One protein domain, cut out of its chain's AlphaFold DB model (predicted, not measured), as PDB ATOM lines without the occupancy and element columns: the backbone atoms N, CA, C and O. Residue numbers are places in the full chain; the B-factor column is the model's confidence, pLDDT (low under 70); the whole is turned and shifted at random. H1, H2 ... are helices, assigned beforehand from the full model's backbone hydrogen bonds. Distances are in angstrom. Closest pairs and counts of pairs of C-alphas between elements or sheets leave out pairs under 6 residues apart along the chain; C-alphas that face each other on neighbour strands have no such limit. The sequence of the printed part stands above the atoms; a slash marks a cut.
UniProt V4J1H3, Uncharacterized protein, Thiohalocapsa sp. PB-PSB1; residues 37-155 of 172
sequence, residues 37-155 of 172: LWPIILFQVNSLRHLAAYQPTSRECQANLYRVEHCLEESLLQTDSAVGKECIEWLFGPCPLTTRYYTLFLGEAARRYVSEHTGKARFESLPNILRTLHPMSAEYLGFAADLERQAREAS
ATOM      1  N   LEU A  37      -4.262  36.150  10.262       90.50
ATOM      2  CA  LEU A  37      -2.978  36.823  10.436       90.50
ATOM      3  C   LEU A  37      -2.472  36.691  11.876       90.50
ATOM      4  O   LEU A  37      -3.232  36.885  12.829       90.50
ATOM      5  N   TRP A  38      -1.166  36.457  12.026       93.94
ATOM      6  CA  TRP A  38      -0.509  36.300  13.326       93.94
ATOM      7  C   TRP A  38      -0.804  37.431  14.327       93.94
ATOM      8  O   TRP A  38      -1.228  37.112  15.439       93.94
ATOM      9  N   PRO A  39      -0.683  38.732  13.975       93.69
ATOM     10  CA  PRO A  39      -0.998  39.807  14.920       93.69
ATOM     11  C   PRO A  39      -2.451  39.770  15.413       93.69
ATOM     12  O   PRO A  39      -2.715  40.066  16.576       93.69
ATOM     13  N   ILE A  40      -3.391  39.369  14.549       91.69
ATOM     14  CA  ILE A  40      -4.819  39.312  14.875       91.69
ATOM     15  C   ILE A  40      -5.101  38.178  15.858       91.69
ATOM     16  O   ILE A  40      -5.708  38.423  16.900       91.69
ATOM     17  N   ILE A  41      -4.660  36.953  15.551       92.81
ATOM     18  CA  ILE A  41      -4.963  35.794  16.402       92.81
ATOM     19  C   ILE A  41      -4.260  35.889  17.760       92.81
ATOM     20  O   ILE A  41      -4.875  35.596  18.785       92.81
ATOM     21  N   LEU A  42      -3.015  36.380  17.798       94.38
ATOM     22  CA  LEU A  42      -2.284  36.575  19.051       94.38
ATOM     23  C   LEU A  42      -2.960  37.625  19.930       94.38
ATOM     24  O   LEU A  42      -3.157  37.393  21.123       94.38
ATOM     25  N   PHE A  43      -3.381  38.750  19.346       92.25
ATOM     26  CA  PHE A  43      -4.117  39.765  20.089       92.25
ATOM     27  C   PHE A  43      -5.468  39.247  20.602       92.25
ATOM     28  O   PHE A  43      -5.827  39.495  21.755       92.25
ATOM     29  N   GLN A  44      -6.215  38.507  19.778       91.00
ATOM     30  CA  GLN A  44      -7.501  37.927  20.169       91.00
ATOM     31  C   GLN A  44      -7.351  36.950  21.337       91.00
ATOM     32  O   GLN A  44      -8.119  37.036  22.292       91.00
ATOM     33  N   VAL A  45      -6.355  36.062  21.306       93.19
ATOM     34  CA  VAL A  45      -6.135  35.094  22.391       93.19
ATOM     35  C   VAL A  45      -5.624  35.770  23.662       93.19
ATOM     36  O   VAL A  45      -6.147  35.485  24.737       93.19
ATOM     37  N   ASN A  46      -4.706  36.738  23.557       92.88
ATOM     38  CA  ASN A  46      -4.294  37.562  24.699       92.88
ATOM     39  C   ASN A  46      -5.500  38.283  25.340       92.88
ATOM     40  O   ASN A  46      -5.670  38.265  26.560       92.88
ATOM     41  N   SER A  47      -6.384  38.842  24.510       90.25
ATOM     42  CA  SER A  47      -7.616  39.508  24.950       90.25
ATOM     43  C   SER A  47      -8.592  38.548  25.627       90.25
ATOM     44  O   SER A  47      -9.128  38.867  26.686       90.25
ATOM     45  N   LEU A  48      -8.814  37.362  25.054       91.06
ATOM     46  CA  LEU A  48      -9.688  36.340  25.635       91.06
ATOM     47  C   LEU A  48      -9.178  35.879  26.999       91.06
ATOM     48  O   LEU A  48      -9.964  35.810  27.941       91.06
ATOM     49  N   ARG A  49      -7.870  35.635  27.126       91.75
ATOM     50  CA  ARG A  49      -7.238  35.297  28.405       91.75
ATOM     51  C   ARG A  49      -7.434  36.392  29.440       91.75
ATOM     52  O   ARG A  49      -7.811  36.104  30.574       91.75
ATOM     53  N   HIS A  50      -7.205  37.643  29.052       90.81
ATOM     54  CA  HIS A  50      -7.409  38.773  29.946       90.81
ATOM     55  C   HIS A  50      -8.864  38.862  30.413       90.81
ATOM     56  O   HIS A  50      -9.117  38.921  31.611       90.81
ATOM     57  N   LEU A  51      -9.831  38.793  29.496       89.56
ATOM     58  CA  LEU A  51     -11.259  38.859  29.822       89.56
ATOM     59  C   LEU A  51     -11.729  37.676  30.678       89.56
ATOM     60  O   LEU A  51     -12.547  37.865  31.580       89.56
ATOM     61  N   ALA A  52     -11.183  36.481  30.450       91.12
ATOM     62  CA  ALA A  52     -11.476  35.287  31.237       91.12
ATOM     63  C   ALA A  52     -11.070  35.422  32.718       91.12
ATOM     64  O   ALA A  52     -11.611  34.708  33.558       91.12
ATOM     65  N   ALA A  53     -10.165  36.349  33.057       87.88
ATOM     66  CA  ALA A  53      -9.816  36.661  34.444       87.88
ATOM     67  C   ALA A  53     -10.866  37.537  35.159       87.88
ATOM     68  O   ALA A  53     -10.930  37.531  36.387       87.88
ATOM     69  N   TYR A  54     -11.694  38.279  34.413       88.38
ATOM     70  CA  TYR A  54     -12.703  39.196  34.967       88.38
ATOM     71  C   TYR A  54     -14.138  38.686  34.824       88.38
ATOM     72  O   TYR A  54     -15.033  39.178  35.513       88.38
ATOM     73  N   GLN A  55     -14.381  37.724  33.933       88.44
ATOM     74  CA  GLN A  55     -15.707  37.164  33.686       88.44
ATOM     75  C   GLN A  55     -15.809  35.715  34.172       88.44
ATOM     76  O   GLN A  55     -14.865  34.944  34.005       88.44
ATOM     77  N   PRO A  56     -16.962  35.294  34.727       89.06
ATOM     78  CA  PRO A  56     -17.187  33.894  35.056       89.06
ATOM     79  C   PRO A  56     -17.131  33.023  33.797       89.06
ATOM     80  O   PRO A  56     -17.985  33.114  32.918       89.06
ATOM     81  N   THR A  57     -16.142  32.141  33.724       92.25
ATOM     82  CA  THR A  57     -16.003  31.143  32.657       92.25
ATOM     83  C   THR A  57     -16.331  29.749  33.177       92.25
ATOM     84  O   THR A  57     -15.941  29.396  34.293       92.25
ATOM     85  N   SER A  58     -16.974  28.913  32.360       94.50
ATOM     86  CA  SER A  58     -17.123  27.492  32.688       94.50
ATOM     87  C   SER A  58     -15.770  26.766  32.608       94.50
ATOM     88  O   SER A  58     -14.826  27.230  31.961       94.50
ATOM     89  N   ARG A  59     -15.678  25.584  33.232       94.88
ATOM     90  CA  ARG A  59     -14.488  24.716  33.125       94.88
ATOM     91  C   ARG A  59     -14.190  24.333  31.675       94.88
ATOM     92  O   ARG A  59     -13.032  24.225  31.294       94.88
ATOM     93  N   GLU A  60     -15.237  24.152  30.876       94.88
ATOM     94  CA  GLU A  60     -15.120  23.853  29.451       94.88
ATOM     95  C   GLU A  60     -14.542  25.037  28.669       94.88
ATOM     96  O   GLU A  60     -13.630  24.849  27.867       94.88
ATOM     97  N   CYS A  61     -15.001  26.265  28.945       92.50
ATOM     98  CA  CYS A  61     -14.444  27.469  28.328       92.50
ATOM     99  C   CYS A  61     -12.947  27.615  28.628       92.50
ATOM    100  O   CYS A  61     -12.171  27.864  27.713       92.50
ATOM    101  N   GLN A  62     -12.539  27.403  29.884       93.31
ATOM    102  CA  GLN A  62     -11.127  27.455  30.278       93.31
ATOM    103  C   GLN A  62     -10.297  26.358  29.602       93.31
ATOM    104  O   GLN A  62      -9.229  26.632  29.063       93.31
ATOM    105  N   ALA A  63     -10.807  25.125  29.553       95.31
ATOM    106  CA  ALA A  63     -10.132  24.032  28.857       95.31
ATOM    107  C   ALA A  63      -9.949  24.325  27.358       95.31
ATOM    108  O   ALA A  63      -8.891  24.048  26.800       95.31
ATOM    109  N   ASN A  64     -10.961  24.901  26.703       93.25
ATOM    110  CA  ASN A  64     -10.874  25.277  25.293       93.25
ATOM    111  C   ASN A  64      -9.917  26.447  25.058       93.25
ATOM    112  O   ASN A  64      -9.175  26.421  24.080       93.25
ATOM    113  N   LEU A  65      -9.888  27.429  25.961       93.69
ATOM    114  CA  LEU A  65      -8.923  28.518  25.898       93.69
ATOM    115  C   LEU A  65      -7.487  27.973  25.965       93.69
ATOM    116  O   LEU A  65      -6.713  28.231  25.050       93.69
ATOM    117  N   TYR A  66      -7.166  27.116  26.940       95.00
ATOM    118  CA  TYR A  66      -5.840  26.489  27.028       95.00
ATOM    119  C   TYR A  66      -5.466  25.663  25.794       95.00
ATOM    120  O   TYR A  66      -4.305  25.651  25.396       95.00
ATOM    121  N   ARG A  67      -6.433  24.989  25.157       95.38
ATOM    122  CA  ARG A  67      -6.178  24.265  23.899       95.38
ATOM    123  C   ARG A  67      -5.739  25.212  22.788       95.38
ATOM    124  O   ARG A  67      -4.759  24.928  22.111       95.38
ATOM    125  N   VAL A  68      -6.447  26.328  22.608       93.25
ATOM    126  CA  VAL A  68      -6.098  27.328  21.586       93.25
ATOM    127  C   VAL A  68      -4.729  27.941  21.873       93.25
ATOM    128  O   VAL A  68      -3.918  28.085  20.962       93.25
ATOM    129  N   GLU A  69      -4.458  28.265  23.135       95.31
ATOM    130  CA  GLU A  69      -3.175  28.812  23.575       95.31
ATOM    131  C   GLU A  69      -2.022  27.847  23.277       95.31
ATOM    132  O   GLU A  69      -1.044  28.244  22.648       95.31
ATOM    133  N   HIS A  70      -2.180  26.569  23.624       96.50
ATOM    134  CA  HIS A  70      -1.185  25.540  23.342       96.50
ATOM    135  C   HIS A  70      -0.943  25.358  21.837       96.50
ATOM    136  O   HIS A  70       0.203  25.330  21.396       96.50
ATOM    137  N   CYS A  71      -2.005  25.306  21.024       94.56
ATOM    138  CA  CYS A  71      -1.859  25.209  19.571       94.56
ATOM    139  C   CYS A  71      -1.092  26.405  18.985       94.56
ATOM    140  O   CYS A  71      -0.302  26.227  18.056       94.56
ATOM    141  N   LEU A  72      -1.300  27.617  19.513       95.44
ATOM    142  CA  LEU A  72      -0.544  28.797  19.092       95.44
ATOM    143  C   LEU A  72       0.921  28.722  19.514       95.44
ATOM    144  O   LEU A  72       1.787  29.005  18.690       95.44
ATOM    145  N   GLU A  73       1.205  28.326  20.755       96.81
ATOM    146  CA  GLU A  73       2.576  28.132  21.235       96.81
ATOM    147  C   GLU A  73       3.339  27.142  20.356       96.81
ATOM    148  O   GLU A  73       4.420  27.462  19.861       96.81
ATOM    149  N   GLU A  74       2.763  25.962  20.111       97.44
ATOM    150  CA  GLU A  74       3.384  24.950  19.260       97.44
ATOM    151  C   GLU A  74       3.608  25.475  17.842       97.44
ATOM    152  O   GLU A  74       4.705  25.336  17.302       97.44
ATOM    153  N   SER A  75       2.608  26.139  17.254       95.50
ATOM    154  CA  SER A  75       2.707  26.669  15.890       95.50
ATOM    155  C   SER A  75       3.784  27.755  15.765       95.50
ATOM    156  O   SER A  75       4.530  27.783  14.783       95.50
ATOM    157  N   LEU A  76       3.909  28.635  16.766       96.81
ATOM    158  CA  LEU A  76       4.958  29.656  16.820       96.81
ATOM    159  C   LEU A  76       6.349  29.017  16.920       96.81
ATOM    160  O   LEU A  76       7.247  29.373  16.157       96.81
ATOM    161  N   LEU A  77       6.519  28.051  17.828       97.12
ATOM    162  CA  LEU A  77       7.796  27.375  18.063       97.12
ATOM    163  C   LEU A  77       8.239  26.514  16.876       97.12
ATOM    164  O   LEU A  77       9.439  26.432  16.607       97.12
ATOM    165  N   GLN A  78       7.293  25.889  16.172       96.62
ATOM    166  CA  GLN A  78       7.554  25.111  14.958       96.62
ATOM    167  C   GLN A  78       7.937  25.994  13.764       96.62
ATOM    168  O   GLN A  78       8.680  25.539  12.895       96.62
ATOM    169  N   THR A  79       7.453  27.239  13.715       94.25
ATOM    170  CA  THR A  79       7.764  28.174  12.623       94.25
ATOM    171  C   THR A  79       9.177  28.748  12.765       94.25
ATOM    172  O   THR A  79       9.978  28.655  11.838       94.25
ATOM    173  N   ASP A  80       9.500  29.319  13.927       96.44
ATOM    174  CA  ASP A  80      10.860  29.717  14.307       96.44
ATOM    175  C   ASP A  80      10.933  29.791  15.839       96.44
ATOM    176  O   ASP A  80      10.249  30.597  16.466       96.44
ATOM    177  N   SER A  81      11.750  28.938  16.464       96.38
ATOM    178  CA  SER A  81      11.767  28.803  17.927       96.38
ATOM    179  C   SER A  81      12.247  30.062  18.656       96.38
ATOM    180  O   SER A  81      11.807  30.310  19.778       96.38
ATOM    181  N   ALA A  82      13.142  30.855  18.058       96.12
ATOM    182  CA  ALA A  82      13.654  32.065  18.700       96.12
ATOM    183  C   ALA A  82      12.589  33.168  18.678       96.12
ATOM    184  O   ALA A  82      12.181  33.655  19.732       96.12
ATOM    185  N   VAL A  83      12.065  33.468  17.487       96.69
ATOM    186  CA  VAL A  83      11.000  34.464  17.283       96.69
ATOM    187  C   VAL A  83       9.715  34.052  18.007       96.69
ATOM    188  O   VAL A  83       9.032  34.878  18.616       96.69
ATOM    189  N   GLY A  84       9.398  32.757  17.980       96.88
ATOM    190  CA  GLY A  84       8.223  32.188  18.623       96.88
ATOM    191  C   GLY A  84       8.217  32.407  20.133       96.88
ATOM    192  O   GLY A  84       7.180  32.776  20.674       96.88
ATOM    193  N   LYS A  85       9.364  32.274  20.813       97.25
ATOM    194  CA  LYS A  85       9.471  32.550  22.257       97.25
ATOM    195  C   LYS A  85       9.162  34.006  22.596       97.25
ATOM    196  O   LYS A  85       8.382  34.242  23.510       97.25
ATOM    197  N   GLU A  86       9.686  34.963  21.830       96.88
ATOM    198  CA  GLU A  86       9.369  36.388  22.029       96.88
ATOM    199  C   GLU A  86       7.868  36.669  21.839       96.88
ATOM    200  O   GLU A  86       7.261  37.433  22.590       96.88
ATOM    201  N   CYS A  87       7.245  36.026  20.847       96.81
ATOM    202  CA  CYS A  87       5.809  36.157  20.605       96.81
ATOM    203  C   CYS A  87       4.972  35.529  21.731       96.81
ATOM    204  O   CYS A  87       3.933  36.078  22.098       96.81
ATOM    205  N   ILE A  88       5.422  34.403  22.291       96.44
ATOM    206  CA  ILE A  88       4.794  33.752  23.448       96.44
ATOM    207  C   ILE A  88       4.890  34.665  24.673       96.44
ATOM    208  O   ILE A  88       3.878  34.915  25.322       96.44
ATOM    209  N   GLU A  89       6.060  35.233  24.964       94.88
ATOM    210  CA  GLU A  89       6.220  36.191  26.067       94.88
ATOM    211  C   GLU A  89       5.241  37.366  25.946       94.88
ATOM    212  O   GLU A  89       4.594  37.742  26.927       94.88
ATOM    213  N   TRP A  90       5.056  37.894  24.733       94.31
ATOM    214  CA  TRP A  90       4.047  38.917  24.471       94.31
ATOM    215  C   TRP A  90       2.614  38.404  24.694       94.31
ATOM    216  O   TRP A  90       1.819  39.069  25.357       94.31
ATOM    217  N   LEU A  91       2.282  37.208  24.192       93.38
ATOM    218  CA  LEU A  91       0.950  36.596  24.294       93.38
ATOM    219  C   LEU A  91       0.490  36.430  25.750       93.38
ATOM    220  O   LEU A  91      -0.701  36.554  26.037       93.38
ATOM    221  N   PHE A  92       1.409  36.140  26.669       90.88
ATOM    222  CA  PHE A  92       1.129  35.998  28.103       90.88
ATOM    223  C   PHE A  92       1.328  37.287  28.910       90.88
ATOM    224  O   PHE A  92       1.035  37.314  30.106       90.88
ATOM    225  N   GLY A  93       1.797  38.354  28.265       88.44
ATOM    226  CA  GLY A  93       1.973  39.660  28.877       88.44
ATOM    227  C   GLY A  93       0.656  40.411  29.133       88.44
ATOM    228  O   GLY A  93      -0.435  39.949  28.773       88.44
ATOM    229  N   PRO A  94       0.743  41.601  29.758       84.56
ATOM    230  CA  PRO A  94      -0.407  42.459  30.016       84.56
ATOM    231  C   PRO A  94      -1.180  42.800  28.740       84.56
ATOM    232  O   PRO A  94      -0.599  43.212  27.737       84.56
ATOM    233  N   CYS A  95      -2.505  42.669  28.806       81.75
ATOM    234  CA  CYS A  95      -3.365  42.931  27.665       81.75
ATOM    235  C   CYS A  95      -3.666  44.432  27.506       81.75
ATOM    236  O   CYS A  95      -4.120  45.074  28.458       81.75
ATOM    237  N   PRO A  96      -3.486  45.002  26.306       71.19
ATOM    238  CA  PRO A  96      -3.622  46.435  26.059       71.19
ATOM    239  C   PRO A  96      -5.049  46.906  25.705       71.19
ATOM    240  O   PRO A  96      -5.212  47.913  25.018       71.19
ATOM    241  N   LEU A  97      -6.094  46.217  26.185       70.12
ATOM    242  CA  LEU A  97      -7.523  46.416  25.846       70.12
ATOM    243  C   LEU A  97      -8.137  47.793  26.210       70.12
ATOM    244  O   LEU A  97      -9.355  47.958  26.189       70.12
ATOM    245  N   THR A  98      -7.339  48.799  26.560       67.25
ATOM    246  CA  THR A  98      -7.792  49.989  27.293       67.25
ATOM    247  C   THR A  98      -7.967  51.255  26.451       67.25
ATOM    248  O   THR A  98      -8.292  52.300  27.016       67.25
ATOM    249  N   THR A  99      -7.776  51.221  25.126       65.62
ATOM    250  CA  THR A  99      -7.673  52.466  24.337       65.62
ATOM    251  C   THR A  99      -8.661  52.612  23.172       65.62
ATOM    252  O   THR A  99      -9.127  51.642  22.578       65.62
ATOM    253  N   ARG A 100      -9.018  53.873  22.868       77.94
ATOM    254  CA  ARG A 100     -10.193  54.272  22.060       77.94
ATOM    255  C   ARG A 100     -10.196  53.742  20.625       77.94
ATOM    256  O   ARG A 100     -11.235  53.297  20.154       77.94
ATOM    257  N   TYR A 101      -9.050  53.787  19.944       84.06
ATOM    258  CA  TYR A 101      -8.925  53.426  18.518       84.06
ATOM    259  C   TYR A 101      -8.178  52.108  18.303       84.06
ATOM    260  O   TYR A 101      -7.644  51.843  17.228       84.06
ATOM    261  N   TYR A 102      -8.084  51.284  19.345       84.38
ATOM    262  CA  TYR A 102      -7.179  50.145  19.351       84.38
ATOM    263  C   TYR A 102      -7.526  49.081  18.302       84.38
ATOM    264  O   TYR A 102      -6.643  48.522  17.661       84.38
ATOM    265  N   THR A 103      -8.816  48.832  18.069       81.94
ATOM    266  CA  THR A 103      -9.277  47.890  17.039       81.94
ATOM    267  C   THR A 103      -8.945  48.355  15.620       81.94
ATOM    268  O   THR A 103      -8.665  47.512  14.768       81.94
ATOM    269  N   LEU A 104      -8.937  49.669  15.373       85.00
ATOM    270  CA  LEU A 104      -8.505  50.259  14.101       85.00
ATOM    271  C   LEU A 104      -6.987  50.122  13.941       85.00
ATOM    272  O   LEU A 104      -6.509  49.656  12.909       85.00
ATOM    273  N   PHE A 105      -6.233  50.427  15.000       89.06
ATOM    274  CA  PHE A 105      -4.778  50.291  14.992       89.06
ATOM    275  C   PHE A 105      -4.312  48.837  14.845       89.06
ATOM    276  O   PHE A 105      -3.309  48.570  14.190       89.06
ATOM    277  N   LEU A 106      -5.048  47.874  15.401       89.06
ATOM    278  CA  LEU A 106      -4.775  46.457  15.184       89.06
ATOM    279  C   LEU A 106      -4.903  46.085  13.697       89.06
ATOM    280  O   LEU A 106      -4.068  45.344  13.180       89.06
ATOM    281  N   GLY A 107      -5.913  46.624  13.005       87.31
ATOM    282  CA  GLY A 107      -6.057  46.475  11.555       87.31
ATOM    283  C   GLY A 107      -4.875  47.081  10.794       87.31
ATOM    284  O   GLY A 107      -4.312  46.434   9.914       87.31
ATOM    285  N   GLU A 108      -4.433  48.275  11.195       88.69
ATOM    286  CA  GLU A 108      -3.236  48.931  10.653       88.69
ATOM    287  C   GLU A 108      -1.966  48.090  10.848       88.69
ATOM    288  O   GLU A 108      -1.209  47.846   9.911       88.69
ATOM    289  N   ALA A 109      -1.735  47.599  12.063       91.25
ATOM    290  CA  ALA A 109      -0.600  46.745  12.390       91.25
ATOM    291  C   ALA A 109      -0.616  45.434  11.588       91.25
ATOM    292  O   ALA A 109       0.421  45.004  11.084       91.25
ATOM    293  N   ALA A 110      -1.789  44.818  11.421       90.56
ATOM    294  CA  ALA A 110      -1.943  43.612  10.616       90.56
ATOM    295  C   ALA A 110      -1.679  43.869   9.124       90.56
ATOM    296  O   ALA A 110      -1.056  43.038   8.462       90.56
ATOM    297  N   ARG A 111      -2.084  45.027   8.592       88.38
ATOM    298  CA  ARG A 111      -1.779  45.404   7.206       88.38
ATOM    299  C   ARG A 111      -0.289  45.638   7.002       88.38
ATOM    300  O   ARG A 111       0.268  45.102   6.045       88.38
ATOM    301  N   ARG A 112       0.364  46.372   7.908       90.94
ATOM    302  CA  ARG A 112       1.825  46.573   7.900       90.94
ATOM    303  C   ARG A 112       2.567  45.241   7.921       90.94
ATOM    304  O   ARG A 112       3.414  45.000   7.068       90.94
ATOM    305  N   TYR A 113       2.145  44.329   8.797       92.31
ATOM    306  CA  TYR A 113       2.696  42.977   8.879       92.31
ATOM    307  C   TYR A 113       2.668  42.235   7.535       92.31
ATOM    308  O   TYR A 113       3.647  41.601   7.160       92.31
ATOM    309  N   VAL A 114       1.568  42.315   6.783       89.88
ATOM    310  CA  VAL A 114       1.462  41.641   5.478       89.88
ATOM    311  C   VAL A 114       2.228  42.377   4.375       89.88
ATOM    312  O   VAL A 114       2.765  41.723   3.479       89.88
ATOM    313  N   SER A 115       2.268  43.709   4.442       87.12
ATOM    314  CA  SER A 115       2.738  44.572   3.351       87.12
ATOM    315  C   SER A 115       4.250  44.791   3.347       87.12
ATOM    316  O   SER A 115       4.832  44.947   2.280       87.12
ATOM    317  N   GLU A 116       4.900  44.820   4.514       84.00
ATOM    318  CA  GLU A 116       6.322  45.180   4.614       84.00
ATOM    319  C   GLU A 116       7.265  44.039   4.208       84.00
ATOM    320  O   GLU A 116       8.319  44.277   3.623       84.00
ATOM    321  N   HIS A 117       6.896  42.791   4.509       85.88
ATOM    322  CA  HIS A 117       7.760  41.626   4.319       85.88
ATOM    323  C   HIS A 117       6.965  40.402   3.844       85.88
ATOM    324  O   HIS A 117       5.753  40.299   4.043       85.88
ATOM    325  N   THR A 118       7.659  39.416   3.266       85.88
ATOM    326  CA  THR A 118       7.081  38.137   2.809       85.88
ATOM    327  C   THR A 118       7.815  36.935   3.404       85.88
ATOM    328  O   THR A 118       9.002  37.019   3.724       85.88
ATOM    329  N   GLY A 119       7.131  35.792   3.522       86.62
ATOM    330  CA  GLY A 119       7.736  34.530   3.962       86.62
ATOM    331  C   GLY A 119       8.369  34.609   5.357       86.62
ATOM    332  O   GLY A 119       7.763  35.135   6.290       86.62
ATOM    333  N   LYS A 120       9.603  34.103   5.505       89.62
ATOM    334  CA  LYS A 120      10.303  34.050   6.802       89.62
ATOM    335  C   LYS A 120      10.551  35.437   7.404       89.62
ATOM    336  O   LYS A 120      10.288  35.631   8.585       89.62
ATOM    337  N   ALA A 121      10.963  36.409   6.588       91.81
ATOM    338  CA  ALA A 121      11.216  37.780   7.042       91.81
ATOM    339  C   ALA A 121       9.957  38.425   7.648       91.81
ATOM    340  O   ALA A 121      10.031  39.172   8.621       91.81
ATOM    341  N   ARG A 122       8.774  38.077   7.116       93.88
ATOM    342  CA  ARG A 122       7.490  38.486   7.694       93.88
ATOM    343  C   ARG A 122       7.337  37.947   9.108       93.88
ATOM    344  O   ARG A 122       7.043  38.714  10.017       93.88
ATOM    345  N   PHE A 123       7.573  36.654   9.311       95.44
ATOM    346  CA  PHE A 123       7.493  36.056  10.642       95.44
ATOM    347  C   PHE A 123       8.518  36.667  11.606       95.44
ATOM    348  O   PHE A 123       8.151  37.027  12.717       95.44
ATOM    349  N   GLU A 124       9.752  36.901  11.161       95.88
ATOM    350  CA  GLU A 124      10.804  37.551  11.961       95.88
ATOM    351  C   GLU A 124      10.444  38.986  12.386       95.88
ATOM    352  O   GLU A 124      10.832  39.417  13.470       95.88
ATOM    353  N   SER A 125       9.652  39.718  11.595       95.50
ATOM    354  CA  SER A 125       9.153  41.050  11.976       95.50
ATOM    355  C   SER A 125       8.017  41.031  13.010       95.50
ATOM    356  O   SER A 125       7.708  42.069  13.603       95.50
ATOM    357  N   LEU A 126       7.394  39.870  13.254       96.25
ATOM    358  CA  LEU A 126       6.204  39.744  14.099       96.25
ATOM    359  C   LEU A 126       6.402  40.315  15.513       96.25
ATOM    360  O   LEU A 126       5.558  41.116  15.922       96.25
ATOM    361  N   PRO A 127       7.491  40.018  16.254       95.56
ATOM    362  CA  PRO A 127       7.692  40.586  17.585       95.56
ATOM    363  C   PRO A 127       7.738  42.113  17.566       95.56
ATOM    364  O   PRO A 127       7.223  42.760  18.475       95.56
ATOM    365  N   ASN A 128       8.319  42.712  16.519       94.94
ATOM    366  CA  ASN A 128       8.347  44.163  16.383       94.94
ATOM    367  C   ASN A 128       6.933  44.726  16.214       94.94
ATOM    368  O   ASN A 128       6.548  45.627  16.954       94.94
ATOM    369  N   ILE A 129       6.129  44.133  15.326       95.19
ATOM    370  CA  ILE A 129       4.720  44.512  15.153       95.19
ATOM    371  C   ILE A 129       3.959  44.402  16.480       95.19
ATOM    372  O   ILE A 129       3.271  45.349  16.864       95.19
ATOM    373  N   LEU A 130       4.130  43.305  17.223       94.12
ATOM    374  CA  LEU A 130       3.487  43.101  18.526       94.12
ATOM    375  C   LEU A 130       3.915  44.146  19.571       94.12
ATOM    376  O   LEU A 130       3.088  44.596  20.362       94.12
ATOM    377  N   ARG A 131       5.170  44.610  19.573       92.44
ATOM    378  CA  ARG A 131       5.600  45.711  20.459       92.44
ATOM    379  C   ARG A 131       4.878  47.020  20.143       92.44
ATOM    380  O   ARG A 131       4.484  47.725  21.072       92.44
ATOM    381  N   THR A 132       4.635  47.315  18.862       92.81
ATOM    382  CA  THR A 132       3.881  48.523  18.473       92.81
ATOM    383  C   THR A 132       2.444  48.500  18.984       92.81
ATOM    384  O   THR A 132       1.863  49.554  19.210       92.81
ATOM    385  N   LEU A 133       1.880  47.315  19.237       90.50
ATOM    386  CA  LEU A 133       0.547  47.157  19.814       90.50
ATOM    387  C   LEU A 133       0.470  47.638  21.277       90.50
ATOM    388  O   LEU A 133      -0.619  47.720  21.834       90.50
ATOM    389  N   HIS A 134       1.565  48.001  21.943       88.56
ATOM    390  CA  HIS A 134       1.456  48.585  23.279       88.56
ATOM    391  C   HIS A 134       0.748  49.969  23.241       88.56
ATOM    392  O   HIS A 134       1.106  50.800  22.414       88.56
ATOM    393  N   PRO A 135      -0.188  50.298  24.155       86.56
ATOM    394  CA  PRO A 135      -0.932  51.566  24.167       86.56
ATOM    395  C   PRO A 135      -0.081  52.821  24.345       86.56
ATOM    396  O   PRO A 135      -0.531  53.929  24.086       86.56
ATOM    397  N   MET A 136       1.132  52.649  24.862       88.06
ATOM    398  CA  MET A 136       2.106  53.729  25.037       88.06
ATOM    399  C   MET A 136       3.207  53.702  23.971       88.06
ATOM    400  O   MET A 136       4.213  54.388  24.129       88.06
ATOM    401  N   SER A 137       3.070  52.875  22.932       91.25
ATOM    402  CA  SER A 137       4.009  52.880  21.814       91.25
ATOM    403  C   SER A 137       3.901  54.198  21.043       91.25
ATOM    404  O   SER A 137       2.832  54.817  20.974       91.25
ATOM    405  N   ALA A 138       5.013  54.639  20.459       93.81
ATOM    406  CA  ALA A 138       5.019  55.844  19.637       93.81
ATOM    407  C   ALA A 138       4.119  55.670  18.403       93.81
ATOM    408  O   ALA A 138       3.459  56.614  17.979       93.81
ATOM    409  N   GLU A 139       4.046  54.451  17.870       93.44
ATOM    410  CA  GLU A 139       3.236  54.088  16.714       93.44
ATOM    411  C   GLU A 139       1.739  54.200  17.009       93.44
ATOM    412  O   GLU A 139       1.006  54.776  16.208       93.44
ATOM    413  N   TYR A 140       1.281  53.690  18.158       91.38
ATOM    414  CA  TYR A 140      -0.123  53.804  18.548       91.38
ATOM    415  C   TYR A 140      -0.505  55.262  18.811       91.38
ATOM    416  O   TYR A 140      -1.531  55.736  18.324       91.38
ATOM    417  N   LEU A 141       0.327  55.986  19.567       91.56
ATOM    418  CA  LEU A 141       0.071  57.387  19.899       91.56
ATOM    419  C   LEU A 141       0.073  58.273  18.649       91.56
ATOM    420  O   LEU A 141      -0.790  59.140  18.517       91.56
ATOM    421  N   GLY A 142       0.999  58.025  17.717       92.81
ATOM    422  CA  GLY A 142       1.047  58.691  16.418       92.81
ATOM    423  C   GLY A 142      -0.205  58.412  15.591       92.81
ATOM    424  O   GLY A 142      -0.868  59.353  15.162       92.81
ATOM    425  N   PHE A 143      -0.595  57.140  15.464       91.62
ATOM    426  CA  PHE A 143      -1.818  56.751  14.758       91.62
ATOM    427  C   PHE A 143      -3.066  57.414  15.350       91.62
ATOM    428  O   PHE A 143      -3.883  57.963  14.617       91.62
ATOM    429  N   ALA A 144      -3.211  57.405  16.678       90.50
ATOM    430  CA  ALA A 144      -4.346  58.024  17.352       90.50
ATOM    431  C   ALA A 144      -4.400  59.543  17.106       90.50
ATOM    432  O   ALA A 144      -5.465  60.078  16.800       90.50
ATOM    433  N   ALA A 145      -3.257  60.230  17.196       91.62
ATOM    434  CA  ALA A 145      -3.169  61.665  16.940       91.62
ATOM    435  C   ALA A 145      -3.468  62.016  15.473       91.62
ATOM    436  O   ALA A 145      -4.147  63.010  15.199       91.62
ATOM    437  N   ASP A 146      -2.990  61.198  14.534       90.94
ATOM    438  CA  ASP A 146      -3.246  61.362  13.105       90.94
ATOM    439  C   ASP A 146      -4.720  61.129  12.765       90.94
ATOM    440  O   ASP A 146      -5.299  61.921  12.020       90.94
ATOM    441  N   LEU A 147      -5.347  60.108  13.354       89.06
ATOM    442  CA  LEU A 147      -6.771  59.824  13.181       89.06
ATOM    443  C   LEU A 147      -7.632  60.987  13.700       89.06
ATOM    444  O   LEU A 147      -8.538  61.457  13.016       89.06
ATOM    445  N   GLU A 148      -7.306  61.527  14.877       90.50
ATOM    446  CA  GLU A 148      -7.994  62.696  15.438       90.50
ATOM    447  C   GLU A 148      -7.748  63.983  14.641       90.50
ATOM    448  O   GLU A 148      -8.590  64.886  14.634       90.50
ATOM    449  N   ARG A 149      -6.592  64.122  13.984       91.50
ATOM    450  CA  ARG A 149      -6.333  65.234  13.059       91.50
ATOM    451  C   ARG A 149      -7.221  65.116  11.819       91.50
ATOM    452  O   ARG A 149      -7.942  66.063  11.521       91.50
ATOM    453  N   GLN A 150      -7.227  63.955  11.167       87.56
ATOM    454  CA  GLN A 150      -8.019  63.706   9.957       87.56
ATOM    455  C   GLN A 150      -9.521  63.868  10.210       87.56
ATOM    456  O   GLN A 150     -10.215  64.513   9.432       87.56
ATOM    457  N   ALA A 151     -10.019  63.370  11.342       88.06
ATOM    458  CA  ALA A 151     -11.426  63.499  11.714       88.06
ATOM    459  C   ALA A 151     -11.852  64.964  11.899       88.06
ATOM    460  O   ALA A 151     -12.942  65.365  11.492       88.06
ATOM    461  N   ARG A 152     -10.965  65.791  12.474       90.81
ATOM    462  CA  ARG A 152     -11.193  67.238  12.612       90.81
ATOM    463  C   ARG A 152     -11.225  67.943  11.262       90.81
ATOM    464  O   ARG A 152     -12.064  68.816  11.070       90.81
ATOM    465  N   GLU A 153     -10.345  67.567  10.340       91.00
ATOM    466  CA  GLU A 153     -10.318  68.111   8.975       91.00
ATOM    467  C   GLU A 153     -11.571  67.710   8.182       91.00
ATOM    468  O   GLU A 153     -12.169  68.545   7.505       91.00
ATOM    469  N   ALA A 154     -12.017  66.461   8.326       86.75
ATOM    470  CA  ALA A 154     -13.199  65.914   7.662       86.75
ATOM    471  C   ALA A 154     -14.530  66.249   8.364       86.75
ATOM    472  O   ALA A 154     -15.596  65.957   7.828       86.75
ATOM    473  N   SER A 155     -14.489  66.876   9.547       89.44
ATOM    474  CA  SER A 155     -15.667  67.159  10.384       89.44
ATOM    475  C   SER A 155     -16.536  65.920  10.671       89.44
ATOM    476  O   SER A 155     -17.763  66.012  10.699       89.44
TER     477      SER A 155
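What this domain is: This is residues 37 to 155 of the 172 residues of an uncharacterized protein of Thiohalocapsa sp. PB-PSB1 (UniProt V4J1H3). Five helices, H1 to H5, make an up-and-down bundle, flat in outline, and H6 turns off at one edge as an arm whose residues 149 to 154 stick out. The 119 printed residues, all helix in class, have six named helices. The whole is compact, with radius of gyration of the C-alphas 15.7 A, spanning 49 by 38 by 19 A.

How they stand to each other: H1, residues 38 to 52, and H2, residues 59 to 79, form a hairpin; their closest C-alphas, Val 45 and Glu 69, are 7.0 A apart. H1 touches H4, residues 102 to 116, with residues 38 to 40 alone, closest C-alphas Pro 39 and Ala 110, 5.8 A. H3, residues 81 to 92, touches H5, residues 119 to 132, at a shallow tilt of 30 degrees, closest C-alphas Cys 87 and Pro 127, 5.7 A. H6, residues 138 to 154, only just touches H4, with 3 pairs of C-alphas within 8 A, closest Phe 105 and Tyr 140, 6.8 A. Every O i to N i+4 pair is within hydrogen-bond range in H1, H2, H4 and H6; H3 has 7 of 8, H5 8 of 10.

Where its parts are: H1 begins at C-alpha 38, (-0.509, 36.300, 13.326). H2 is 30.5 A long; H6, 24.0 A, ends at C-alpha 154, (-13.199, 65.914, 7.662).

The domain as a whole: The printed part has no cut and no long link. Residues 98 to 99 are under pLDDT 70.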